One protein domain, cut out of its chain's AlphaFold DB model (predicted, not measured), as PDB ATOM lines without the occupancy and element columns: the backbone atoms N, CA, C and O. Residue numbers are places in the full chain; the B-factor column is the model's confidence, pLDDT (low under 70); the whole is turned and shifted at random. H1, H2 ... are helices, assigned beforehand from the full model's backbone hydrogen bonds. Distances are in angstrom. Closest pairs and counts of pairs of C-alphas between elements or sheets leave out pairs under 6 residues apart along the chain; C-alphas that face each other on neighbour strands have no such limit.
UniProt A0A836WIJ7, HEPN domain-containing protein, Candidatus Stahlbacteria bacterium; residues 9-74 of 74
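What this domain is: This is residues 9 to 74 of the 74 residues of the protein "HEPN domain-containing protein" of Candidatus Stahlbacteria bacterium (UniProt A0A836WIJ7). The model is an open, loose hook of helices: the long helix H4 makes one side, H3 makes a corner with it at its beginning, and the chain before H3 folds back as H2, which crosses near H4 at a steep angle. The short H1 packs on H2, on the side away from H4, and residues 36 to 41, the last part of the link from H2 to H3 together with residues 40 and 41 of H3, stick out. The printed part has 66 residues with four named helices, in the order H1, H2, H3, H4, and no named strand; the class is all helix. The whole is loose, with a radius of gyration of the C-alphas of 13.6 A, and elongated, with spans of 38 by 25 by 19 A.

Where its parts are: H1 is residues 9 to 12, and its first C-alpha, that of Glu 9, is at (112.616, 116.591, 150.107). After a short link of 8 residues, H2 runs over residues 21 to 31, 15.5 A from first to last C-alpha. Another short link of 8 residues leads to H3, residues 40 to 49, 14.4 A long, whose first C-alpha, that of Pro 40, is at (120.934, 137.252, 143.493). A tight link of 2 residues leads to H4, residues 52 to 72, the longest helix, 30.3 A from first to last C-alpha. It ends with C-alpha 72 at (119.798, 102.591, 154.923).

How they stand to each other: H1 and H2 touch; their closest C-alphas, those of Glu 9 and Leu 27, are 5.6 A apart. H2 and H4 are close but not clearly touching, and their closest C-alphas are those of Val 30 and Ile 62, 7.7 A apart. H2 and H4 run opposite ways at a steep tilt of 60 degrees, with 11.5 A from centre to centre. H3 and H4 meet only through their link. H1 and H3 are apart, as are H1 and H4, and H2 and H3. In H2, H3 and H4 every O i to N i+4 pair is within hydrogen-bond range; H1, with 4 residues, is too short for such a pair.

The domain as a whole: The two C-alphas farthest apart, those of Asp 41 and Lys 74, are 40.5 A apart, while the first and last printed C-alphas, those of Glu 9 and Lys 74, are 20.5 A apart. Residues 36 to 41, of which 40 and 41 belong to H3, stand free. The printed part has no cut, and no link between its helices is long. The mean pLDDT of the printed part is 90.6, and one residue is under 70: residue 74, the chain's last.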
ATOM      1  N   GLU A   9     113.896 117.031 149.527       89.00
ATOM      2  CA  GLU A   9     112.616 116.591 150.107       89.00
ATOM      3  C   GLU A   9     111.706 115.881 149.089       89.00
ATOM      4  O   GLU A   9     111.046 114.898 149.418       89.00
ATOM      5  N   ILE A  10     111.729 116.324 147.825       89.38
ATOM      6  CA  ILE A  10     110.981 115.694 146.724       89.38
ATOM      7  C   ILE A  10     111.646 114.384 146.305       89.38
ATOM      8  O   ILE A  10     110.969 113.435 145.917       89.38
ATOM      9  N   LEU A  11     112.979 114.337 146.321       90.94
ATOM     10  CA  LEU A  11     113.709 113.108 146.028       90.94
ATOM     11  C   LEU A  11     113.419 112.060 147.101       90.94
ATOM     12  O   LEU A  11     113.055 110.942 146.756       90.94
ATOM     13  N   ALA A  12     113.486 112.443 148.375       89.38
ATOM     14  CA  ALA A  12     113.194 111.566 149.496       89.38
ATOM     15  C   ALA A  12     111.762 111.019 149.463       89.38
ATOM     16  O   ALA A  12     111.580 109.813 149.614       89.38
ATOM     17  N   SER A  13     110.758 111.854 149.167       87.62
ATOM     18  CA  SER A  13     109.356 111.411 149.078       87.62
ATOM     19  C   SER A  13     109.089 110.415 147.943       87.62
ATOM     20  O   SER A  13     108.014 109.828 147.880       87.62
ATOM     21  N   LYS A  14     110.025 110.265 146.998       88.81
ATOM     22  CA  LYS A  14     109.954 109.290 145.901       88.81
ATOM     23  C   LYS A  14     110.698 107.989 146.208       88.81
ATOM     24  O   LYS A  14     110.776 107.123 145.341       88.81
ATOM     25  N   THR A  15     111.273 107.869 147.398       87.31
ATOM     26  CA  THR A  15     111.941 106.653 147.871       87.31
ATOM     27  C   THR A  15     111.075 105.945 148.907       87.31
ATOM     28  O   THR A  15     110.183 106.554 149.487       87.31
ATOM     29  N   ASN A  16     111.389 104.684 149.200       87.44
ATOM     30  CA  ASN A  16     110.798 103.957 150.328       87.44
ATOM     31  C   ASN A  16     111.522 104.244 151.660       87.44
ATOM     32  O   ASN A  16     111.460 103.430 152.580       87.44
ATOM     33  N   LEU A  17     112.260 105.357 151.766       87.56
ATOM     34  CA  LEU A  17     112.887 105.752 153.024       87.56
ATOM     35  C   LEU A  17     111.820 106.292 153.970       87.56
ATOM     36  O   LEU A  17     111.159 107.283 153.668       87.56
ATOM     37  N   ASP A  18     111.708 105.667 155.137       87.00
ATOM     38  CA  ASP A  18     110.892 106.185 156.225       87.00
ATOM     39  C   ASP A  18     111.664 107.304 156.935       87.00
ATOM     40  O   ASP A  18     112.596 107.056 157.708       87.00
ATOM     41  N   LEU A  19     111.351 108.548 156.567       89.50
ATOM     42  CA  LEU A  19     111.945 109.743 157.154       89.50
ATOM     43  C   LEU A  19     111.017 110.331 158.203       89.50
ATOM     44  O   LEU A  19     109.833 110.537 157.950       89.50
ATOM     45  N   SER A  20     111.586 110.724 159.340       92.25
ATOM     46  CA  SER A  20     110.841 111.525 160.306       92.25
ATOM     47  C   SER A  20     110.552 112.931 159.762       92.25
ATOM     48  O   SER A  20     111.291 113.469 158.927       92.25
ATOM     49  N   ASP A  21     109.526 113.589 160.306       91.94
ATOM     50  CA  ASP A  21     109.208 114.987 159.982       91.94
ATOM     51  C   ASP A  21     110.403 115.929 160.197       91.94
ATOM     52  O   ASP A  21     110.587 116.912 159.472       91.94
ATOM     53  N   GLU A  22     111.238 115.639 161.196       93.06
ATOM     54  CA  GLU A  22     112.453 116.404 161.472       93.06
ATOM     55  C   GLU A  22     113.502 116.219 160.376       93.06
ATOM     56  O   GLU A  22     114.097 117.204 159.930       93.06
ATOM     57  N   GLN A  23     113.699 114.988 159.897       93.44
ATOM     58  CA  GLN A  23     114.599 114.702 158.781       93.44
ATOM     59  C   GLN A  23     114.099 115.358 157.490       93.44
ATOM     60  O   GLN A  23     114.889 115.945 156.750       93.44
ATOM     61  N   PHE A  24     112.788 115.350 157.246       93.00
ATOM     62  CA  PHE A  24     112.196 116.018 156.088       93.00
ATOM     63  C   PHE A  24     112.409 117.540 156.131       93.00
ATOM     64  O   PHE A  24     112.874 118.148 155.159       93.00
ATOM     65  N   LYS A  25     112.147 118.171 157.284       93.75
ATOM     66  CA  LYS A  25     112.441 119.600 157.510       93.75
ATOM     67  C   LYS A  25     113.931 119.899 157.358       93.75
ATOM     68  O   LYS A  25     114.293 120.934 156.795       93.75
ATOM     69  N   PHE A  26     114.788 118.997 157.827       95.31
ATOM     70  CA  PHE A  26     116.230 119.119 157.679       95.31
ATOM     71  C   PHE A  26     116.653 119.098 156.206       95.31
ATOM     72  O   PHE A  26     117.356 120.012 155.787       95.31
ATOM     73  N   LEU A  27     116.168 118.155 155.393       94.19
ATOM     74  CA  LEU A  27     116.462 118.105 153.953       94.19
ATOM     75  C   LEU A  27     116.023 119.378 153.222       94.19
ATOM     76  O   LEU A  27     116.775 119.911 152.404       94.19
ATOM     77  N   LYS A  28     114.851 119.920 153.569       92.25
ATOM     78  CA  LYS A  28     114.387 121.208 153.037       92.25
ATOM     79  C   LYS A  28     115.351 122.344 153.387       92.25
ATOM     80  O   LYS A  28     115.637 123.184 152.539       92.25
ATOM     81  N   LYS A  29     115.887 122.350 154.612       92.62
ATOM     82  CA  LYS A  29     116.888 123.335 155.040       92.62
ATOM     83  C   LYS A  29     118.227 123.148 154.324       92.62
ATOM     84  O   LYS A  29     118.851 124.134 153.950       92.62
ATOM     85  N   VAL A  30     118.654 121.907 154.095       94.38
ATOM     86  CA  VAL A  30     119.874 121.599 153.332       94.38
ATOM     87  C   VAL A  30     119.750 122.081 151.884       94.38
ATOM     88  O   VAL A  30     120.706 122.628 151.339       94.38
ATOM     89  N   ASN A  31     118.564 121.986 151.280       92.38
ATOM     90  CA  ASN A  31     118.329 122.527 149.938       92.38
ATOM     91  C   ASN A  31     118.511 124.035 149.829       92.38
ATOM     92  O   ASN A  31     118.830 124.514 148.744       92.38
ATOM     93  N   GLU A  32     118.363 124.789 150.919       89.94
ATOM     94  CA  GLU A  32     118.669 126.219 150.904       89.94
ATOM     95  C   GLU A  32     120.155 126.497 150.670       89.94
ATOM     96  O   GLU A  32     120.475 127.591 150.243       89.94
ATOM     97  N   PHE A  33     121.068 125.544 150.890       90.12
ATOM     98  CA  PHE A  33     122.474 125.714 150.502       90.12
ATOM     99  C   PHE A  33     122.686 125.541 148.992       90.12
ATOM    100  O   PHE A  33     123.680 126.018 148.448       90.12
ATOM    101  N   ASN A  34     121.737 124.908 148.298       88.75
ATOM    102  CA  ASN A  34     121.727 124.758 146.847       88.75
ATOM    103  C   ASN A  34     120.905 125.882 146.184       88.75
ATOM    104  O   ASN A  34     119.894 125.638 145.520       88.75
ATOM    105  N   ILE A  35     121.308 127.138 146.409       82.94
ATOM    106  CA  ILE A  35     120.623 128.306 145.834       82.94
ATOM    107  C   ILE A  35     120.992 128.456 144.368       82.94
ATOM    108  O   ILE A  35     122.160 128.594 144.004       82.94
ATOM    109  N   GLU A  36     119.972 128.537 143.523       77.88
ATOM    110  CA  GLU A  36     120.158 128.878 142.122       77.88
ATOM    111  C   GLU A  36     120.731 130.294 141.963       77.88
ATOM    112  O   GLU A  36     120.208 131.266 142.510       77.88
ATOM    113  N   ALA A  37     121.747 130.440 141.110       72.12
ATOM    114  CA  ALA A  37     122.357 131.738 140.811       72.12
ATOM    115  C   ALA A  37     121.384 132.761 140.186       72.12
ATOM    116  O   ALA A  37     121.686 133.950 140.154       72.12
ATOM    117  N   ARG A  38     120.209 132.307 139.725       81.62
ATOM    118  CA  ARG A  38     119.158 133.123 139.099       81.62
ATOM    119  C   ARG A  38     118.533 134.167 140.033       81.62
ATOM    120  O   ARG A  38     117.930 135.112 139.539       81.62
ATOM    121  N   TYR A  39     118.666 134.012 141.353       83.62
ATOM    122  CA  TYR A  39     118.076 134.918 142.346       83.62
ATOM    123  C   TYR A  39     119.161 135.551 143.236       83.62
ATOM    124  O   TYR A  39     119.420 135.048 144.336       83.62
ATOM    125  N   PRO A  40     119.804 136.646 142.789       85.25
ATOM    126  CA  PRO A  40     120.934 137.252 143.493       85.25
ATOM    127  C   PRO A  40     120.572 137.747 144.899       85.25
ATOM    128  O   PRO A  40     121.348 137.523 145.825       85.25
ATOM    129  N   ASP A  41     119.378 138.311 145.101       88.62
ATOM    130  CA  ASP A  41     118.952 138.814 146.416       88.62
ATOM    131  C   ASP A  41     118.808 137.689 147.443       88.62
ATOM    132  O   ASP A  41     119.333 137.772 148.550       88.62
ATOM    133  N   LYS A  42     118.163 136.582 147.052       86.06
ATOM    134  CA  LYS A  42     118.028 135.395 147.912       86.06
ATOM    135  C   LYS A  42     119.393 134.808 148.252       86.06
ATOM    136  O   LYS A  42     119.641 134.463 149.407       86.06
ATOM    137  N   LYS A  43     120.289 134.739 147.263       88.06
ATOM    138  CA  LYS A  43     121.671 134.290 147.455       88.06
ATOM    139  C   LYS A  43     122.417 135.194 148.438       88.06
ATOM    140  O   LYS A  43     123.098 134.685 149.322       88.06
ATOM    141  N   PHE A  44     122.266 136.510 148.325       90.94
ATOM    142  CA  PHE A  44     122.919 137.474 149.208       90.94
ATOM    143  C   PHE A  44     122.368 137.433 150.638       90.94
ATOM    144  O   PHE A  44     123.141 137.419 151.596       90.94
ATOM    145  N   SER A  45     121.046 137.350 150.807       91.56
ATOM    146  CA  SER A  45     120.420 137.192 152.124       91.56
ATOM    147  C   SER A  45     120.864 135.906 152.816       91.56
ATOM    148  O   SER A  45     121.176 135.929 154.005       91.56
ATOM    149  N   PHE A  46     120.943 134.796 152.081       91.38
ATOM    150  CA  PHE A  46     121.439 133.539 152.636       91.38
ATOM    151  C   PHE A  46     122.934 133.598 152.950       91.38
ATOM    152  O   PHE A  46     123.351 133.158 154.014       91.38
ATOM    153  N   TYR A  47     123.735 134.219 152.083       90.38
ATOM    154  CA  TYR A  47     125.156 134.434 152.345       90.38
ATOM    155  C   TYR A  47     125.394 135.176 153.670       90.38
ATOM    156  O   TYR A  47     126.248 134.772 154.450       90.38
ATOM    157  N   LYS A  48     124.585 136.198 153.980       93.00
ATOM    158  CA  LYS A  48     124.646 136.900 155.276       93.00
ATOM    159  C   LYS A  48     124.286 136.019 156.475       93.00
ATOM    160  O   LYS A  48     124.763 136.278 157.573       93.00
ATOM    161  N   LEU A  49     123.441 135.008 156.280       92.50
ATOM    162  CA  LEU A  49     123.069 134.044 157.320       92.50
ATOM    163  C   LEU A  49     124.194 133.030 157.595       92.50
ATOM    164  O   LEU A  49     124.303 132.520 158.709       92.50
ATOM    165  N   CYS A  50     125.026 132.734 156.593       92.56
ATOM    166  CA  CYS A  50     126.100 131.743 156.645       92.56
ATOM    167  C   CYS A  50     127.321 132.210 157.457       92.56
ATOM    168  O   CYS A  50     128.430 132.306 156.932       92.56
ATOM    169  N   THR A  51     127.149 132.446 158.760       96.44
ATOM    170  CA  THR A  51     128.289 132.597 159.681       96.44
ATOM    171  C   THR A  51     129.069 131.284 159.793       96.44
ATOM    172  O   THR A  51     128.591 130.220 159.374       96.44
ATOM    173  N   LYS A  52     130.276 131.335 160.371       95.56
ATOM    174  CA  LYS A  52     131.093 130.135 160.598       95.56
ATOM    175  C   LYS A  52     130.334 129.113 161.443       95.56
ATOM    176  O   LYS A  52     130.198 127.966 161.034       95.56
ATOM    177  N   GLU A  53     129.767 129.555 162.559       96.88
ATOM    178  CA  GLU A  53     129.035 128.724 163.519       96.88
ATOM    179  C   GLU A  53     127.777 128.126 162.885       96.88
ATOM    180  O   GLU A  53     127.479 126.943 163.063       96.88
ATOM    181  N   PHE A  54     127.045 128.933 162.107       95.00
ATOM    182  CA  PHE A  54     125.878 128.465 161.371       95.00
ATOM    183  C   PHE A  54     126.275 127.368 160.381       95.00
ATOM    184  O   PHE A  54     125.699 126.280 160.390       95.00
ATOM    185  N   THR A  55     127.278 127.636 159.548       94.81
ATOM    186  CA  THR A  55     127.695 126.722 158.482       94.81
ATOM    187  C   THR A  55     128.281 125.434 159.050       94.81
ATOM    188  O   THR A  55     127.918 124.351 158.597       94.81
ATOM    189  N   GLU A  56     129.112 125.524 160.089       97.25
ATOM    190  CA  GLU A  56     129.718 124.375 160.766       97.25
ATOM    191  C   GLU A  56     128.658 123.466 161.401       97.25
ATOM    192  O   GLU A  56     128.678 122.250 161.192       97.25
ATOM    193  N   LYS A  57     127.650 124.050 162.066       96.50
ATOM    194  CA  LYS A  57     126.507 123.303 162.613       96.50
ATOM    195  C   LYS A  57     125.790 122.480 161.543       96.50
ATOM    196  O   LYS A  57     125.481 121.313 161.779       96.50
ATOM    197  N   TYR A  58     125.476 123.074 160.390       96.44
ATOM    198  CA  TYR A  58     124.789 122.342 159.318       96.44
ATOM    199  C   TYR A  58     125.713 121.349 158.622       96.44
ATOM    200  O   TYR A  58     125.270 120.251 158.303       96.44
ATOM    201  N   PHE A  59     126.989 121.681 158.443       96.38
ATOM    202  CA  PHE A  59     127.971 120.789 157.834       96.38
ATOM    203  C   PHE A  59     128.129 119.480 158.615       96.38
ATOM    204  O   PHE A  59     128.071 118.404 158.016       96.38
ATOM    205  N   ILE A  60     128.259 119.557 159.943       97.62
ATOM    206  CA  ILE A  60     128.334 118.372 160.811       97.62
ATOM    207  C   ILE A  60     127.048 117.546 160.686       97.62
ATOM    208  O   ILE A  60     127.107 116.361 160.370       97.62
ATOM    209  N   LYS A  61     125.878 118.188 160.802       96.94
ATOM    210  CA  LYS A  61     124.585 117.498 160.662       96.94
ATOM    211  C   LYS A  61     124.409 116.815 159.305       96.94
ATOM    212  O   LYS A  61     123.851 115.725 159.241       96.94
ATOM    213  N   ILE A  62     124.864 117.445 158.220       96.81
ATOM    214  CA  ILE A  62     124.800 116.869 156.870       96.81
ATOM    215  C   ILE A  62     125.682 115.619 156.791       96.81
ATOM    216  O   ILE A  62     125.251 114.615 156.226       96.81
ATOM    217  N   LYS A  63     126.885 115.646 157.378       97.12
ATOM    218  CA  LYS A  63     127.767 114.470 157.435       97.12
ATOM    219  C   LYS A  63     127.141 113.318 158.212       97.12
ATOM    220  O   LYS A  63     127.162 112.186 157.731       97.12
ATOM    221  N   ASP A  64     126.559 113.606 159.371       96.56
ATOM    222  CA  ASP A  64     125.894 112.587 160.185       96.56
ATOM    223  C   ASP A  64     124.698 111.985 159.442       96.56
ATOM    224  O   ASP A  64     124.535 110.764 159.392       96.56
ATOM    225  N   PHE A  65     123.905 112.830 158.775       95.06
ATOM    226  CA  PHE A  65     122.789 112.377 157.952       95.06
ATOM    227  C   PHE A  65     123.253 111.520 156.767       95.06
ATOM    228  O   PHE A  65     122.636 110.502 156.470       95.06
ATOM    229  N   TYR A  66     124.355 111.886 156.107       94.06
ATOM    230  CA  TYR A  66     124.936 111.087 155.025       94.06
ATOM    231  C   TYR A  66     125.376 109.698 155.508       94.06
ATOM    232  O   TYR A  66     125.135 108.699 154.826       94.06
ATOM    233  N   LYS A  67     125.980 109.621 156.701       95.25
ATOM    234  CA  LYS A  67     126.356 108.345 157.319       95.25
ATOM    235  C   LYS A  67     125.122 107.481 157.583       95.25
ATOM    236  O   LYS A  67     125.091 106.335 157.147       95.25
ATOM    237  N   TRP A  68     124.093 108.053 158.210       94.00
ATOM    238  CA  TRP A  68     122.816 107.370 158.437       94.00
ATOM    239  C   TRP A  68     122.186 106.882 157.125       94.00
ATOM    240  O   TRP A  68     121.757 105.736 157.024       94.00
ATOM    241  N   LEU A  69     122.178 107.721 156.087       91.62
ATOM    242  CA  LEU A  69     121.613 107.373 154.785       91.62
ATOM    243  C   LEU A  69     122.368 106.205 154.136       91.62
ATOM    244  O   LEU A  69     121.750 105.287 153.603       91.62
ATOM    245  N   SER A  70     123.699 106.208 154.231       90.56
ATOM    246  CA  SER A  70     124.556 105.125 153.729       90.56
ATOM    247  C   SER A  70     124.266 103.783 154.410       90.56
ATOM    248  O   SER A  70     124.429 102.734 153.794       90.56
ATOM    249  N   GLU A  71     123.814 103.793 155.666       91.56
ATOM    250  CA  GLU A  71     123.396 102.583 156.383       91.56
ATOM    251  C   GLU A  71     122.021 102.069 155.924       91.56
ATOM    252  O   GLU A  71     121.762 100.872 156.022       91.56
ATOM    253  N   LYS A  72     121.148 102.944 155.405       86.75
ATOM    254  CA  LYS A  72     119.798 102.591 154.923       86.75
ATOM    255  C   LYS A  72     119.747 102.117 153.473       86.75
ATOM    256  O   LYS A  72     118.775 101.474 153.100       86.75
ATOM    257  N   ILE A  73     120.752 102.460 152.667       82.44
ATOM    258  CA  ILE A  73     120.833 102.108 151.236       82.44
ATOM    259  C   ILE A  73     121.703 100.847 151.012       82.44
ATOM    260  O   ILE A  73     121.987 100.480 149.876       82.44
ATOM    261  N   LYS A  74     122.135 100.176 152.086       56.38
ATOM    262  CA  LYS A  74     122.806  98.873 151.987       56.38
ATOM    263  C   LYS A  74     121.875  97.762 151.521       56.38
ATOM    264  O   LYS A  74     120.702  97.758 151.952       56.38
TER     265      LYS A  74